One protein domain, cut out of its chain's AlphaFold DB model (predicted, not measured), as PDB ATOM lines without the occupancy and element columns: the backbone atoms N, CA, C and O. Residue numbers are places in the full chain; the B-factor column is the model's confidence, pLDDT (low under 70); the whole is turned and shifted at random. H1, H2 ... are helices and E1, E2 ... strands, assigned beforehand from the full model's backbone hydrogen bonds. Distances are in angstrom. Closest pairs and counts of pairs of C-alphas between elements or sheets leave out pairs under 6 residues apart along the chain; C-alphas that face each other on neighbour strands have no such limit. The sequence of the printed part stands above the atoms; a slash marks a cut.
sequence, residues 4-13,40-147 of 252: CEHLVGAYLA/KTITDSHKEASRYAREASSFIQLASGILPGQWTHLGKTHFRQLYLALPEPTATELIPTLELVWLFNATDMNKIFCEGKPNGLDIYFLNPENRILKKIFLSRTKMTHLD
ATOM      1  N   CYS A   4      36.765  39.079 365.867       44.22
ATOM      2  CA  CYS A   4      35.526  39.311 365.116       44.22
ATOM      3  C   CYS A   4      34.448  40.008 365.961       44.22
ATOM      4  O   CYS A   4      33.793  40.913 365.460       44.22
ATOM      5  N   GLU A   5      34.298  39.650 367.243       44.03
ATOM      6  CA  GLU A   5      33.402  40.369 368.166       44.03
ATOM      7  C   GLU A   5      33.862  41.803 368.414       44.03
ATOM      8  O   GLU A   5      33.020  42.685 368.503       44.03
ATOM      9  N   HIS A   6      35.170  42.067 368.465       48.41
ATOM     10  CA  HIS A   6      35.668  43.434 368.606       48.41
ATOM     11  C   HIS A   6      35.468  44.268 367.343       48.41
ATOM     12  O   HIS A   6      35.128  45.438 367.453       48.41
ATOM     13  N   LEU A   7      35.644  43.699 366.148       48.31
ATOM     14  CA  LEU A   7      35.446  44.435 364.895       48.31
ATOM     15  C   LEU A   7      33.977  44.676 364.583       48.31
ATOM     16  O   LEU A   7      33.595  45.803 364.273       48.31
ATOM     17  N   VAL A   8      33.153  43.634 364.711       50.16
ATOM     18  CA  VAL A   8      31.702  43.768 364.597       50.16
ATOM     19  C   VAL A   8      31.221  44.681 365.721       50.16
ATOM     20  O   VAL A   8      30.586  45.679 365.433       50.16
ATOM     21  N   GLY A   9      31.632  44.467 366.972       48.88
ATOM     22  CA  GLY A   9      31.285  45.309 368.121       48.88
ATOM     23  C   GLY A   9      31.693  46.782 367.987       48.88
ATOM     24  O   GLY A   9      30.880  47.659 368.260       48.88
ATOM     25  N   ALA A  10      32.901  47.086 367.505       52.62
ATOM     26  CA  ALA A  10      33.361  48.461 367.281       52.62
ATOM     27  C   ALA A  10      32.622  49.140 366.115       52.62
ATOM     28  O   ALA A  10      32.326  50.337 366.160       52.62
ATOM     29  N   TYR A  11      32.266  48.378 365.081       50.69
ATOM     30  CA  TYR A  11      31.427  48.855 363.983       50.69
ATOM     31  C   TYR A  11      29.959  49.072 364.413       50.69
ATOM     32  O   TYR A  11      29.331  50.078 364.073       50.69
ATOM     33  N   LEU A  12      29.420  48.171 365.238       50.12
ATOM     34  CA  LEU A  12      28.105  48.288 365.870       50.12
ATOM     35  C   LEU A  12      28.023  49.509 366.792       50.12
ATOM     36  O   LEU A  12      27.016  50.209 366.782       50.12
ATOM     37  N   ALA A  13      29.083  49.788 367.552       52.16
ATOM     38  CA  ALA A  13      29.157  50.941 368.445       52.16
ATOM     39  C   ALA A  13      29.260  52.273 367.683       52.16
ATOM     40  O   ALA A  13      28.665  53.262 368.096       52.16
ATOM     41  N   LYS A  40      42.081  56.868 358.034       39.31
ATOM     42  CA  LYS A  40      42.179  57.170 356.599       39.31
ATOM     43  C   LYS A  40      42.487  55.911 355.784       39.31
ATOM     44  O   LYS A  40      41.798  55.650 354.808       39.31
ATOM     45  N   THR A  41      43.416  55.075 356.250       45.88
ATOM     46  CA  THR A  41      43.764  53.792 355.608       45.88
ATOM     47  C   THR A  41      42.588  52.803 355.628       45.88
ATOM     48  O   THR A  41      42.317  52.127 354.634       45.88
ATOM     49  N   ILE A  42      41.822  52.759 356.723       49.50
ATOM     50  CA  ILE A  42      40.582  51.970 356.839       49.50
ATOM     51  C   ILE A  42      39.477  52.546 355.937       49.50
ATOM     52  O   ILE A  42      38.765  51.799 355.274       49.50
ATOM     53  N   THR A  43      39.353  53.872 355.860       49.81
ATOM     54  CA  THR A  43      38.341  54.545 355.030       49.81
ATOM     55  C   THR A  43      38.613  54.349 353.538       49.81
ATOM     56  O   THR A  43      37.679  54.107 352.774       49.81
ATOM     57  N   ASP A  44      39.874  54.431 353.115       52.72
ATOM     58  CA  ASP A  44      40.262  54.278 351.713       52.72
ATOM     59  C   ASP A  44      40.179  52.805 351.271       52.72
ATOM     60  O   ASP A  44      39.581  52.520 350.233       52.72
ATOM     61  N   SER A  45      40.622  51.852 352.104       55.12
ATOM     62  CA  SER A  45      40.434  50.413 351.834       55.12
ATOM     63  C   SER A  45      38.956  49.993 351.806       55.12
ATOM     64  O   SER A  45      38.553  49.201 350.953       55.12
ATOM     65  N   HIS A  46      38.112  50.580 352.660       62.00
ATOM     66  CA  HIS A  46      36.664  50.363 352.628       62.00
ATOM     67  C   HIS A  46      36.012  50.937 351.358       62.00
ATOM     68  O   HIS A  46      35.109  50.315 350.792       62.00
ATOM     69  N   LYS A  47      36.456  52.108 350.873       62.81
ATOM     70  CA  LYS A  47      35.954  52.694 349.616       62.81
ATOM     71  C   LYS A  47      36.275  51.816 348.411       62.81
ATOM     72  O   LYS A  47      35.420  51.668 347.536       62.81
ATOM     73  N   GLU A  48      37.465  51.224 348.367       61.34
ATOM     74  CA  GLU A  48      37.856  50.317 347.286       61.34
ATOM     75  C   GLU A  48      37.046  49.019 347.301       61.34
ATOM     76  O   GLU A  48      36.474  48.667 346.267       61.34
ATOM     77  N   ALA A  49      36.899  48.381 348.468       66.00
ATOM     78  CA  ALA A  49      36.058  47.194 348.629       66.00
ATOM     79  C   ALA A  49      34.584  47.485 348.286       66.00
ATOM     80  O   ALA A  49      33.945  46.712 347.574       66.00
ATOM     81  N   SER A  50      34.064  48.644 348.708       71.25
ATOM     82  CA  SER A  50      32.701  49.091 348.396       71.25
ATOM     83  C   SER A  50      32.477  49.342 346.911       71.25
ATOM     84  O   SER A  50      31.432  48.977 346.372       71.25
ATOM     85  N   ARG A  51      33.434  49.980 346.229       69.31
ATOM     86  CA  ARG A  51      33.358  50.191 344.780       69.31
ATOM     87  C   ARG A  51      33.389  48.853 344.051       69.31
ATOM     88  O   ARG A  51      32.528  48.606 343.216       69.31
ATOM     89  N   TYR A  52      34.327  47.980 344.414       65.94
ATOM     90  CA  TYR A  52      34.454  46.667 343.797       65.94
ATOM     91  C   TYR A  52      33.175  45.841 343.972       65.94
ATOM     92  O   TYR A  52      32.656  45.287 343.008       65.94
ATOM     93  N   ALA A  53      32.620  45.809 345.183       70.81
ATOM     94  CA  ALA A  53      31.411  45.053 345.476       70.81
ATOM     95  C   ALA A  53      30.166  45.556 344.744       70.81
ATOM     96  O   ALA A  53      29.278  44.760 344.478       70.81
ATOM     97  N   ARG A  54      30.092  46.849 344.403       72.25
ATOM     98  CA  ARG A  54      28.999  47.405 343.584       72.25
ATOM     99  C   ARG A  54      29.130  47.067 342.103       72.25
ATOM    100  O   ARG A  54      28.131  47.077 341.393       72.25
ATOM    101  N   GLU A  55      30.354  46.853 341.633       73.50
ATOM    102  CA  GLU A  55      30.652  46.576 340.227       73.50
ATOM    103  C   GLU A  55      30.759  45.077 339.918       73.50
ATOM    104  O   GLU A  55      30.826  44.704 338.747       73.50
ATOM    105  N   ALA A  56      30.773  44.224 340.944       68.06
ATOM    106  CA  ALA A  56      30.840  42.781 340.786       68.06
ATOM    107  C   ALA A  56      29.600  42.255 340.046       68.06
ATOM    108  O   ALA A  56      28.471  42.527 340.438       68.06
ATOM    109  N   SER A  57      29.796  41.459 338.995       71.38
ATOM    110  CA  SER A  57      28.695  40.808 338.267       71.38
ATOM    111  C   SER A  57      28.480  39.345 338.666       71.38
ATOM    112  O   SER A  57      27.559  38.698 338.180       71.38
ATOM    113  N   SER A  58      29.320  38.807 339.555       72.19
ATOM    114  CA  SER A  58      29.177  37.459 340.110       72.19
ATOM    115  C   SER A  58      29.721  37.378 341.534       72.19
ATOM    116  O   SER A  58      30.582  38.170 341.932       72.19
ATOM    117  N   PHE A  59      29.285  36.373 342.300       78.44
ATOM    118  CA  PHE A  59      29.826  36.109 343.639       78.44
ATOM    119  C   PHE A  59      31.334  35.818 343.642       78.44
ATOM    120  O   PHE A  59      32.018  36.107 344.620       78.44
ATOM    121  N   ILE A  60      31.872  35.302 342.535       73.81
ATOM    122  CA  ILE A  60      33.305  35.025 342.379       73.81
ATOM    123  C   ILE A  60      34.089  36.320 342.219       73.81
ATOM    124  O   ILE A  60      35.138  36.483 342.845       73.81
ATOM    125  N   GLN A  61      33.584  37.253 341.403       67.31
ATOM    126  CA  GLN A  61      34.171  38.587 341.328       67.31
ATOM    127  C   GLN A  61      34.097  39.246 342.703       67.31
ATOM    128  O   GLN A  61      35.135  39.633 343.229       67.31
ATOM    129  N   LEU A  62      32.915  39.261 343.330       77.31
ATOM    130  CA  LEU A  62      32.713  39.835 344.661       77.31
ATOM    131  C   LEU A  62      33.738  39.309 345.681       77.31
ATOM    132  O   LEU A  62      34.407  40.097 346.342       77.31
ATOM    133  N   ALA A  63      33.923  37.990 345.759       76.44
ATOM    134  CA  ALA A  63      34.887  37.370 346.663       76.44
ATOM    135  C   ALA A  63      36.357  37.632 346.292       76.44
ATOM    136  O   ALA A  63      37.222  37.604 347.160       76.44
ATOM    137  N   SER A  64      36.659  37.884 345.016       66.25
ATOM    138  CA  SER A  64      38.026  38.176 344.558       66.25
ATOM    139  C   SER A  64      38.455  39.616 344.835       66.25
ATOM    140  O   SER A  64      39.653  39.885 344.905       66.25
ATOM    141  N   GLY A  65      37.503  40.542 344.961       64.25
ATOM    142  CA  GLY A  65      37.790  41.955 345.210       64.25
ATOM    143  C   GLY A  65      37.725  42.400 346.662       64.25
ATOM    144  O   GLY A  65      38.105  43.530 346.950       64.25
ATOM    145  N   ILE A  66      37.260  41.538 347.569       75.31
ATOM    146  CA  ILE A  66      37.250  41.805 349.009       75.31
ATOM    147  C   ILE A  66      38.378  40.983 349.635       75.31
ATOM    148  O   ILE A  66      38.265  39.767 349.796       75.31
ATOM    149  N   LEU A  67      39.491  41.639 349.964       69.75
ATOM    150  CA  LEU A  67      40.664  40.970 350.529       69.75
ATOM    151  C   LEU A  67      40.397  40.465 351.960       69.75
ATOM    152  O   LEU A  67      39.496  40.966 352.636       69.75
ATOM    153  N   PRO A  68      41.187  39.502 352.472       75.31
ATOM    154  CA  PRO A  68      41.058  39.038 353.850       75.31
ATOM    155  C   PRO A  68      41.092  40.188 354.867       75.31
ATOM    156  O   PRO A  68      42.026  40.988 354.875       75.31
ATOM    157  N   GLY A  69      40.066  40.270 355.718       67.31
ATOM    158  CA  GLY A  69      39.908  41.343 356.707       67.31
ATOM    159  C   GLY A  69      39.306  42.646 356.161       67.31
ATOM    160  O   GLY A  69      38.987  43.533 356.952       67.31
ATOM    161  N   GLN A  70      39.103  42.763 354.844       74.62
ATOM    162  CA  GLN A  70      38.262  43.807 354.262       74.62
ATOM    163  C   GLN A  70      36.793  43.410 354.329       74.62
ATOM    164  O   GLN A  70      36.428  42.232 354.362       74.62
ATOM    165  N   TRP A  71      35.943  44.427 354.306       79.38
ATOM    166  CA  TRP A  71      34.509  44.247 354.354       79.38
ATOM    167  C   TRP A  71      33.782  45.324 353.563       79.38
ATOM    168  O   TRP A  71      34.324  46.392 353.272       79.38
ATOM    169  N   THR A  72      32.541  45.022 353.201       85.88
ATOM    170  CA  THR A  72      31.674  45.926 352.450       85.88
ATOM    171  C   THR A  72      30.209  45.578 352.653       85.88
ATOM    172  O   THR A  72      29.852  44.445 352.976       85.88
ATOM    173  N   HIS A  73      29.350  46.560 352.401       86.50
ATOM    174  CA  HIS A  73      27.915  46.348 352.277       86.50
ATOM    175  C   HIS A  73      27.541  45.941 350.859       86.50
ATOM    176  O   HIS A  73      28.100  46.447 349.882       86.50
ATOM    177  N   LEU A  74      26.542  45.071 350.762       87.00
ATOM    178  CA  LEU A  74      25.889  44.688 349.523       87.00
ATOM    179  C   LEU A  74      24.411  45.079 349.600       87.00
ATOM    180  O   LEU A  74      23.717  44.785 350.571       87.00
ATOM    181  N   GLY A  75      23.903  45.767 348.580       86.44
ATOM    182  CA  GLY A  75      22.476  46.087 348.524       86.44
ATOM    183  C   GLY A  75      21.638  44.828 348.283       86.44
ATOM    184  O   GLY A  75      22.060  43.949 347.534       86.44
ATOM    185  N   LYS A  76      20.415  44.767 348.836       88.94
ATOM    186  CA  LYS A  76      19.473  43.653 348.590       88.94
ATOM    187  C   LYS A  76      19.262  43.385 347.099       88.94
ATOM    188  O   LYS A  76      19.292  42.237 346.669       88.94
ATOM    189  N   THR A  77      19.060  44.446 346.315       87.00
ATOM    190  CA  THR A  77      18.866  44.357 344.861       87.00
ATOM    191  C   THR A  77      20.072  43.729 344.181       87.00
ATOM    192  O   THR A  77      19.911  42.852 343.342       87.00
ATOM    193  N   HIS A  78      21.276  44.129 344.586       87.06
ATOM    194  CA  HIS A  78      22.497  43.621 343.985       87.06
ATOM    195  C   HIS A  78      22.764  42.168 344.390       87.06
ATOM    196  O   HIS A  78      23.016  41.340 343.526       87.06
ATOM    197  N   PHE A  79      22.577  41.804 345.665       91.69
ATOM    198  CA  PHE A  79      22.623  40.395 346.077       91.69
ATOM    199  C   PHE A  79      21.623  39.546 345.281       91.69
ATOM    200  O   PHE A  79      21.974  38.468 344.815       91.69
ATOM    201  N   ARG A  80      20.388  40.037 345.088       88.00
ATOM    202  CA  ARG A  80      19.366  39.343 344.291       88.00
ATOM    203  C   ARG A  80      19.829  39.124 342.852       88.00
ATOM    204  O   ARG A  80      19.648  38.028 342.344       88.00
ATOM    205  N   GLN A  81      20.439  40.128 342.222       84.88
ATOM    206  CA  GLN A  81      21.017  39.992 340.880       84.88
ATOM    207  C   GLN A  81      22.096  38.905 340.848       84.88
ATOM    208  O   GLN A  81      22.029  38.016 340.007       84.88
ATOM    209  N   LEU A  82      23.039  38.929 341.796       82.31
ATOM    210  CA  LEU A  82      24.103  37.924 341.878       82.31
ATOM    211  C   LEU A  82      23.560  36.512 342.136       82.31
ATOM    212  O   LEU A  82      24.087  35.552 341.586       82.31
ATOM    213  N   TYR A  83      22.516  36.384 342.960       85.94
ATOM    214  CA  TYR A  83      21.870  35.109 343.278       85.94
ATOM    215  C   TYR A  83      21.088  34.537 342.098       85.94
ATOM    216  O   TYR A  83      21.234  33.359 341.794       85.94
ATOM    217  N   LEU A  84      20.296  35.360 341.408       79.44
ATOM    218  CA  LEU A  84      19.534  34.929 340.232       79.44
ATOM    219  C   LEU A  84      20.429  34.615 339.028       79.44
ATOM    220  O   LEU A  84      19.995  33.919 338.119       79.44
ATOM    221  N   ALA A  85      21.667  35.108 339.029       73.88
ATOM    222  CA  ALA A  85      22.670  34.749 338.040       73.88
ATOM    223  C   ALA A  85      23.324  33.379 338.305       73.88
ATOM    224  O   ALA A  85      24.163  32.978 337.506       73.88
ATOM    225  N   LEU A  86      23.009  32.677 339.403       69.31
ATOM    226  CA  LEU A  86      23.515  31.326 339.676       69.31
ATOM    227  C   LEU A  86      22.625  30.247 339.027       69.31
ATOM    228  O   LEU A  86      21.408  30.425 338.971       69.31
ATOM    229  N   PRO A  87      23.187  29.087 338.632       62.78
ATOM    230  CA  PRO A  87      22.396  27.907 338.289       62.78
ATOM    231  C   PRO A  87      21.563  27.442 339.486       62.78
ATOM    232  O   PRO A  87      21.992  27.570 340.629       62.78
ATOM    233  N   GLU A  88      20.401  26.839 339.247       61.22
ATOM    234  CA  GLU A  88      19.492  26.366 340.304       61.22
ATOM    235  C   GLU A  88      20.134  25.439 341.370       61.22
ATOM    236  O   GLU A  88      19.963  25.723 342.566       61.22
ATOM    237  N   PRO A  89      20.894  24.374 341.017       60.44
ATOM    238  CA  PRO A  89      21.531  23.517 342.026       60.44
ATOM    239  C   PRO A  89      22.527  24.305 342.884       60.44
ATOM    240  O   PRO A  89      22.545  24.197 344.111       60.44
ATOM    241  N   THR A  90      23.278  25.188 342.236       66.94
ATOM    242  CA  THR A  90      24.262  26.069 342.849       66.94
ATOM    243  C   THR A  90      23.627  27.117 343.780       66.94
ATOM    244  O   THR A  90      24.112  27.373 344.884       66.94
ATOM    245  N   ALA A  91      22.530  27.738 343.342       73.19
ATOM    246  CA  ALA A  91      21.785  28.732 344.103       73.19
ATOM    247  C   ALA A  91      21.224  28.109 345.385       73.19
ATOM    248  O   ALA A  91      21.353  28.691 346.463       73.19
ATOM    249  N   THR A  92      20.683  26.893 345.274       76.25
ATOM    250  CA  THR A  92      20.157  26.116 346.402       76.25
ATOM    251  C   THR A  92      21.254  25.730 347.393       76.25
ATOM    252  O   THR A  92      21.028  25.800 348.602       76.25
ATOM    253  N   GLU A  93      22.453  25.387 346.909       78.19
ATOM    254  CA  GLU A  93      23.610  25.102 347.767       78.19
ATOM    255  C   GLU A  93      24.100  26.343 348.537       78.19
ATOM    256  O   GLU A  93      24.591  26.229 349.664       78.19
ATOM    257  N   LEU A  94      23.971  27.536 347.942       83.50
ATOM    258  CA  LEU A  94      24.335  28.800 348.583       83.50
ATOM    259  C   LEU A  94      23.326  29.195 349.671       83.50
ATOM    260  O   LEU A  94      23.706  29.461 350.813       83.50
ATOM    261  N   ILE A  95      22.050  29.278 349.297       88.31
ATOM    262  CA  ILE A  95      20.910  29.475 350.193       88.31
ATOM    263  C   ILE A  95      19.641  29.006 349.461       88.31
ATOM    264  O   ILE A  95      19.397  29.464 348.344       88.31
ATOM    265  N   PRO A  96      18.798  28.141 350.054       87.75
ATOM    266  CA  PRO A  96      17.554  27.709 349.421       87.75
ATOM    267  C   PRO A  96      16.676  28.896 349.006       87.75
ATOM    268  O   PRO A  96      16.484  29.836 349.780       87.75
ATOM    269  N   THR A  97      16.100  28.858 347.802       83.75
ATOM    270  CA  THR A  97      15.342  29.999 347.256       83.75
ATOM    271  C   THR A  97      14.168  30.402 348.146       83.75
ATOM    272  O   THR A  97      13.960  31.592 348.378       83.75
ATOM    273  N   LEU A  98      13.440  29.433 348.711       86.06
ATOM    274  CA  LEU A  98      12.347  29.713 349.648       86.06
ATOM    275  C   LEU A  98      12.847  30.425 350.916       86.06
ATOM    276  O   LEU A  98      12.199  31.353 351.399       86.06
ATOM    277  N   GLU A  99      14.020  30.034 351.420       90.56
ATOM    278  CA  GLU A  99      14.649  30.682 352.571       90.56
ATOM    279  C   GLU A  99      15.054  32.122 352.233       90.56
ATOM    280  O   GLU A  99      14.776  33.037 353.007       90.56
ATOM    281  N   LEU A 100      15.637  32.353 351.052       90.56
ATOM    282  CA  LEU A 100      15.985  33.698 350.597       90.56
ATOM    283  C   LEU A 100      14.742  34.588 350.432       90.56
ATOM    284  O   LEU A 100      14.768  35.755 350.826       90.56
ATOM    285  N   VAL A 101      13.647  34.048 349.884       88.38
ATOM    286  CA  VAL A 101      12.364  34.757 349.750       88.38
ATOM    287  C   VAL A 101      11.813  35.139 351.122       88.38
ATOM    288  O   VAL A 101      11.421  36.293 351.311       88.38
ATOM    289  N   TRP A 102      11.824  34.217 352.088       87.94
ATOM    290  CA  TRP A 102      11.409  34.506 353.459       87.94
ATOM    291  C   TRP A 102      12.299  35.580 354.097       87.94
ATOM    292  O   TRP A 102      11.796  36.583 354.600       87.94
ATOM    293  N   LEU A 103      13.621  35.452 353.972       89.75
ATOM    294  CA  LEU A 103      14.580  36.413 354.512       89.75
ATOM    295  C   LEU A 103      14.400  37.815 353.909       89.75
ATOM    296  O   LEU A 103      14.553  38.814 354.604       89.75
ATOM    297  N   PHE A 104      14.056  37.917 352.624       88.88
ATOM    298  CA  PHE A 104      13.927  39.208 351.944       88.88
ATOM    299  C   PHE A 104      12.595  39.913 352.206       88.88
ATOM    300  O   PHE A 104      12.571  41.145 352.125       88.88
ATOM    301  N   ASN A 105      11.526  39.160 352.489       84.81
ATOM    302  CA  ASN A 105      10.156  39.686 352.524       84.81
ATOM    303  C   ASN A 105       9.454  39.550 353.884       84.81
ATOM    304  O   ASN A 105       8.572  40.349 354.176       84.81
ATOM    305  N   ALA A 106       9.805  38.553 354.697       78.62
ATOM    306  CA  ALA A 106       9.123  38.247 355.957       78.62
ATOM    307  C   ALA A 106       9.938  38.623 357.204       78.62
ATOM    308  O   ALA A 106       9.452  38.470 358.322       78.62
ATOM    309  N   THR A 107      11.167  39.110 357.024       80.50
ATOM    310  CA  THR A 107      12.021  39.584 358.120       80.50
ATOM    311  C   THR A 107      12.282  41.082 358.002       80.50
ATOM    312  O   THR A 107      12.100  41.690 356.947       80.50
ATOM    313  N   ASP A 108      12.763  41.673 359.090       84.44
ATOM    314  CA  ASP A 108      13.245  43.051 359.169       84.44
ATOM    315  C   ASP A 108      14.637  43.245 358.534       84.44
ATOM    316  O   ASP A 108      15.176  44.352 358.568       84.44
ATOM    317  N   MET A 109      15.218  42.208 357.910       87.69
ATOM    318  CA  MET A 109      16.521  42.263 357.243       87.69
ATOM    319  C   MET A 109      16.645  43.520 356.386       87.69
ATOM    320  O   MET A 109      15.796  43.780 355.535       87.69
ATOM    321  N   ASN A 110      17.707  44.300 356.565       82.00
ATOM    322  CA  ASN A 110      17.920  45.527 355.793       82.00
ATOM    323  C   ASN A 110      19.362  45.726 355.318       82.00
ATOM    324  O   ASN A 110      19.600  46.597 354.481       82.00
ATOM    325  N   LYS A 111      20.303  44.910 355.798       83.94
ATOM    326  CA  LYS A 111      21.728  45.026 355.482       83.94
ATOM    327  C   LYS A 111      22.295  43.661 355.117       83.94
ATOM    328  O   LYS A 111      22.012  42.664 355.779       83.94
ATOM    329  N   ILE A 112      23.127  43.634 354.082       91.00
ATOM    330  CA  ILE A 112      23.948  42.476 353.735       91.00
ATOM    331  C   ILE A 112      25.398  42.915 353.865       91.00
ATOM    332  O   ILE A 112      25.818  43.874 353.219       91.00
ATOM    333  N   PHE A 113      26.144  42.235 354.722       88.44
ATOM    334  CA  PHE A 113      27.541  42.525 355.005       88.44
ATOM    335  C   PHE A 113      28.407  41.397 354.458       88.44
ATOM    336  O   PHE A 113      28.120  40.226 354.690       88.44
ATOM    337  N   CYS A 114      29.462  41.746 353.735       88.88
ATOM    338  CA  CYS A 114      30.395  40.801 353.142       88.88
ATOM    339  C   CYS A 114      31.781  41.014 353.746       88.88
ATOM    340  O   CYS A 114      32.256  42.147 353.791       88.88
ATOM    341  N   GLU A 115      32.435  39.936 354.173       84.81
ATOM    342  CA  GLU A 115      33.775  39.965 354.760       84.81
ATOM    343  C   GLU A 115      34.698  38.994 354.024       84.81
ATOM    344  O   GLU A 115      34.422  37.792 353.937       84.81
ATOM    345  N   GLY A 116      35.816  39.511 353.518       77.12
ATOM    346  CA  GLY A 116      36.843  38.699 352.886       77.12
ATOM    347  C   GLY A 116      37.529  37.803 353.914       77.12
ATOM    348  O   GLY A 116      37.976  38.257 354.972       77.12
ATOM    349  N   LYS A 117      37.654  36.518 353.591       80.00
ATOM    350  CA  LYS A 117      38.388  35.520 354.374       80.00
ATOM    351  C   LYS A 117      39.520  34.932 353.529       80.00
ATOM    352  O   LYS A 117      39.415  34.906 352.305       80.00
ATOM    353  N   PRO A 118      40.579  34.376 354.150       70.75
ATOM    354  CA  PRO A 118      41.678  33.742 353.411       70.75
ATOM    355  C   PRO A 118      41.216  32.708 352.373       70.75
ATOM    356  O   PRO A 118      41.794  32.603 351.297       70.75
ATOM    357  N   ASN A 119      40.131  31.990 352.679       73.56
ATOM    358  CA  ASN A 119      39.617  30.894 351.859       73.56
ATOM    359  C   ASN A 119      38.237  31.178 351.249       73.56
ATOM    360  O   ASN A 119      37.570  30.234 350.815       73.56
ATOM    361  N   GLY A 120      37.776  32.431 351.228       81.56
ATOM    362  CA  GLY A 120      36.467  32.739 350.665       81.56
ATOM    363  C   GLY A 120      35.851  34.049 351.131       81.56
ATOM    364  O   GLY A 120      36.554  34.995 351.468       81.56
ATOM    365  N   LEU A 121      34.524  34.081 351.156       87.06
ATOM    366  CA  LEU A 121      33.739  35.249 351.530       87.06
ATOM    367  C   LEU A 121      32.658  34.843 352.532       87.06
ATOM    368  O   LEU A 121      31.843  33.968 352.243       87.06
ATOM    369  N   ASP A 122      32.638  35.483 353.696       90.50
ATOM    370  CA  ASP A 122      31.485  35.406 354.590       90.50
ATOM    371  C   ASP A 122      30.449  36.449 354.159       90.50
ATOM    372  O   ASP A 122      30.794  37.602 353.896       90.50
ATOM    373  N   ILE A 123      29.176  36.058 354.114       92.06
ATOM    374  CA  ILE A 123      28.057  36.960 353.846       92.06
ATOM    375  C   ILE A 123      27.066  36.847 355.003       92.06
ATOM    376  O   ILE A 123      26.612  35.757 355.360       92.06
ATOM    377  N   TYR A 124      26.733  37.987 355.590       91.06
ATOM    378  CA  TYR A 124      25.863  38.112 356.747       91.06
ATOM    379  C   TYR A 124      24.630  38.917 356.364       91.06
ATOM    380  O   TYR A 124      24.739  40.001 355.791       91.06
ATOM    381  N   PHE A 125      23.464  38.406 356.726       90.94
ATOM    382  CA  PHE A 125      22.193  39.100 356.591       90.94
ATOM    383  C   PHE A 125      21.818  39.642 357.955       90.94
ATOM    384  O   PHE A 125      21.705  38.877 358.916       90.94
ATOM    385  N   LEU A 126      21.674  40.958 358.039       84.75
ATOM    386  CA  LEU A 126      21.479  41.663 359.290       84.75
ATOM    387  C   LEU A 126      20.148  42.403 359.290       84.75
ATOM    388  O   LEU A 126      19.693  42.918 358.260       84.75
ATOM    389  N   ASN A 127      19.565  42.488 360.473       82.50
ATOM    390  CA  ASN A 127      18.422  43.342 360.735       82.50
ATOM    391  C   ASN A 127      18.854  44.797 361.051       82.50
ATOM    392  O   ASN A 127      20.058  45.087 361.068       82.50
ATOM    393  N   PRO A 128      17.921  45.737 361.295       81.31
ATOM    394  CA  PRO A 128      18.256  47.137 361.537       81.31
ATOM    395  C   PRO A 128      19.127  47.341 362.778       81.31
ATOM    396  O   PRO A 128      20.039  48.171 362.739       81.31
ATOM    397  N   GLU A 129      18.924  46.523 363.816       79.75
ATOM    398  CA  GLU A 129      19.734  46.466 365.041       79.75
ATOM    399  C   GLU A 129      21.061  45.709 364.846       79.75
ATOM    400  O   GLU A 129      21.777  45.442 365.812       79.75
ATOM    401  N   ASN A 130      21.399  45.375 363.596       75.06
ATOM    402  CA  ASN A 130      22.590  44.652 363.170       75.06
ATOM    403  C   ASN A 130      22.749  43.254 363.802       75.06
ATOM    404  O   ASN A 130      23.862  42.732 363.921       75.06
ATOM    405  N   ARG A 131      21.644  42.624 364.199       77.94
ATOM    406  CA  ARG A 131      21.629  41.220 364.612       77.94
ATOM    407  C   ARG A 131      21.748  40.334 363.383       77.94
ATOM    408  O   ARG A 131      21.108  40.588 362.364       77.94
ATOM    409  N   ILE A 132      22.562  39.285 363.490       85.00
ATOM    410  CA  ILE A 132      22.744  38.307 362.416       85.00
ATOM    411  C   ILE A 132      21.486  37.445 362.324       85.00
ATOM    412  O   ILE A 132      21.213  36.644 363.212       85.00
ATOM    413  N   LEU A 133      20.744  37.600 361.229       86.75
ATOM    414  CA  LEU A 133      19.603  36.754 360.882       86.75
ATOM    415  C   LEU A 133      20.066  35.473 360.183       86.75
ATOM    416  O   LEU A 133      19.517  34.398 360.407       86.75
ATOM    417  N   LYS A 134      21.099  35.583 359.341       89.00
ATOM    418  CA  LYS A 134      21.704  34.451 358.630       89.00
ATOM    419  C   LYS A 134      23.168  34.738 358.314       89.00
ATOM    420  O   LYS A 134      23.537  35.876 358.025       89.00
ATOM    421  N   LYS A 135      23.987  33.688 358.322       91.00
ATOM    422  CA  LYS A 135      25.362  33.694 357.817       91.00
ATOM    423  C   LYS A 135      25.516  32.601 356.763       91.00
ATOM    424  O   LYS A 135      25.081  31.473 356.991       91.00
ATOM    425  N   ILE A 136      26.164  32.930 355.653       90.38
ATOM    426  CA  ILE A 136      26.609  31.971 354.638       90.38
ATOM    427  C   ILE A 136      28.111  32.145 354.411       90.38
ATOM    428  O   ILE A 136      28.624  33.263 354.453       90.38
ATOM    429  N   PHE A 137      28.814  31.036 354.184       88.06
ATOM    430  CA  PHE A 137      30.226  31.052 353.816       88.06
ATOM    431  C   PHE A 137      30.390  30.536 352.395       88.06
ATOM    432  O   PHE A 137      30.076  29.384 352.086       88.06
ATOM    433  N   LEU A 138      30.923  31.397 351.542       83.75
ATOM    434  CA  LEU A 138      31.261  31.073 350.175       83.75
ATOM    435  C   LEU A 138      32.733  30.670 350.112       83.75
ATOM    436  O   LEU A 138      33.619  31.525 350.065       83.75
ATOM    437  N   SER A 139      33.006  29.364 350.137       80.94
ATOM    438  CA  SER A 139      34.380  28.861 350.058       80.94
ATOM    439  C   SER A 139      34.944  28.989 348.646       80.94
ATOM    440  O   SER A 139      34.223  28.903 347.653       80.94
ATOM    441  N   ARG A 140      36.267  29.139 348.535       64.81
ATOM    442  CA  ARG A 140      36.970  29.174 347.245       64.81
ATOM    443  C   ARG A 140      36.743  27.911 346.416       64.81
ATOM    444  O   ARG A 140      36.655  28.001 345.202       64.81
ATOM    445  N   THR A 141      36.596  26.759 347.065       61.78
ATOM    446  CA  THR A 141      36.267  25.491 346.401       61.78
ATOM    447  C   THR A 141      34.845  25.488 345.847       61.78
ATOM    448  O   THR A 141      34.672  25.183 344.671       61.78
ATOM    449  N   LYS A 142      33.849  25.919 346.638       64.38
ATOM    450  CA  LYS A 142      32.467  26.103 346.173       64.38
ATOM    451  C   LYS A 142      32.435  27.070 344.996       64.38
ATOM    452  O   LYS A 142      31.852  26.732 343.983       64.38
ATOM    453  N   MET A 143      33.154  28.195 345.072       61.09
ATOM    454  CA  MET A 143      33.293  29.176 343.982       61.09
ATOM    455  C   MET A 143      33.799  28.583 342.671       61.09
ATOM    456  O   MET A 143      33.252  28.910 341.623       61.09
ATOM    457  N   THR A 144      34.796  27.699 342.715       52.72
ATOM    458  CA  THR A 144      35.287  27.002 341.518       52.72
ATOM    459  C   THR A 144      34.208  26.107 340.892       52.72
ATOM    460  O   THR A 144      34.171  25.989 339.670       52.72
ATOM    461  N   HIS A 145      33.310  25.530 341.700       49.53
ATOM    462  CA  HIS A 145      32.147  24.760 341.239       49.53
ATOM    463  C   HIS A 145      30.964  25.645 340.785       49.53
ATOM    464  O   HIS A 145      30.320  25.313 339.793       49.53
ATOM    465  N   LEU A 146      30.725  26.819 341.402       52.12
ATOM    466  CA  LEU A 146      29.748  27.808 340.891       52.12
ATOM    467  C   LEU A 146      30.126  28.253 339.464       52.12
ATOM    468  O   LEU A 146      29.270  28.515 338.625       52.12
ATOM    469  N   ASP A 147      31.432  28.317 339.195       50.62
ATOM    470  CA  ASP A 147      32.034  28.585 337.890       50.62
ATOM    471  C   ASP A 147      32.072  27.341 336.985       50.62
ATOM    472  O   ASP A 147      32.799  27.357 336.002       50.62
TER     473      ASP A 147
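AT A GLANCE: This is residues 4 to 13 and 40 to 147 of the 252 residues of an uncharacterized protein of Desulfobacterium vacuolatum DSM 3385 (UniProt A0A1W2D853). The main part is a strongly twisted wall of four antiparallel strands with H2 and H3, a helical hairpin, covering one of its faces; H4, H5 and H6 make a loose group of short helices, and H7 follows straight on from the last strand. H1 is a separate piece, apart from every other named element. The printed part has 118 residues with seven named helices and four named strands, in the order H1 H2 H3 E1 H4 H5 H6 E2 E3 E4 H7; the sheet's order is E1, E2, E3, E4 and the class is mixed, helices and strands. The whole is compact, with a radius of gyration of the C-alphas of 13.8 A and spans of 41 by 31 by 22 A.

HOW THE PARTS SIT: Begin at the sheet, with E2, residues 111 to 117, E3, residues 120 to 126, and E4, residues 132 to 139, which form a meander, each strand the antiparallel neighbour of the one before. In the hairpin of E2 and E3, look at N 113 and O 124, 2.8 A apart; in that of E3 and E4, at N 123 and O 136, 2.9 A apart. On the other side of E2 lies the edge strand E1, residues 71 to 74, antiparallel to it at 144 degrees, with N 74 and O 112 within hydrogen-bond range at 2.8 A. H2, residues 40 to 55, is on the sheet over E1 at a height of 5.6 A, and runs slantwise to the strands, at 33 degrees to E1 on the local plane. On the same face, H3, residues 59 to 65, runs across the strands over E3 at a height of 8.5 A; this makes two layers, helices on one face of a sheet. H2 touches H3 with residues 49 to 53 alone, the closest C-alphas being those of Ala 53 and Leu 62, 5.4 A apart; the tilt is a shallow 29 degrees, opposite ways. H7, residues 140 to 147, only just touches H3, with 3 pairs of C-alphas within 8 A, the closest those of Ile 60 and Met 143 at 6.1 A. H4, residues 76 to 84, and H5, residues 88 to 94, are close but not clearly touching, with the C-alphas of Tyr 83 and Ala 91 6.4 A apart. H6, residues 97 to 105, is close to H4 but not clearly touching, at a shallow tilt of 11 degrees, opposite ways; the closest C-alphas, of Lys 76 and Phe 104, are 7.9 A apart. H4, H6 and H7 only graze the sheet, and H5 is only just not on it, with 4 pairs of C-alphas within 10 A. H1, residues 4 to 13, is not on the sheet. In each of the seven helices every O i to N i+4 pair is within hydrogen-bond range.

IN THESE COORDINATES: Find C-alpha 111 at (21.728, 45.026, 355.482), where E2 begins; it runs 19.2 A from first to last C-alpha. E3 runs 19.5 A and E4 19.4 A, while E1 spans 9.9 A. H2 is the longest helix: from C-alpha 40 at (42.179, 57.170, 356.599) it runs 22.7 A. H1 measures 13.7 A, H6 12.2 A and H4 12.1 A; H7 ends at C-alpha 147, at (32.034, 28.585, 337.890).

THE WHOLE: The two C-alphas farthest apart, those of Lys 40 and Pro 89, are 42.1 A apart. Residues 14 to 39 are not printed, and C-alphas 13 and 40 are 18.7 A apart across this cut. The links printed whole are tight. The mean pLDDT of the printed part is 73.9, and 41 residues are under 70, among them residues 4 to 13, 40 to 49, 86 to 90 and 140 to 147.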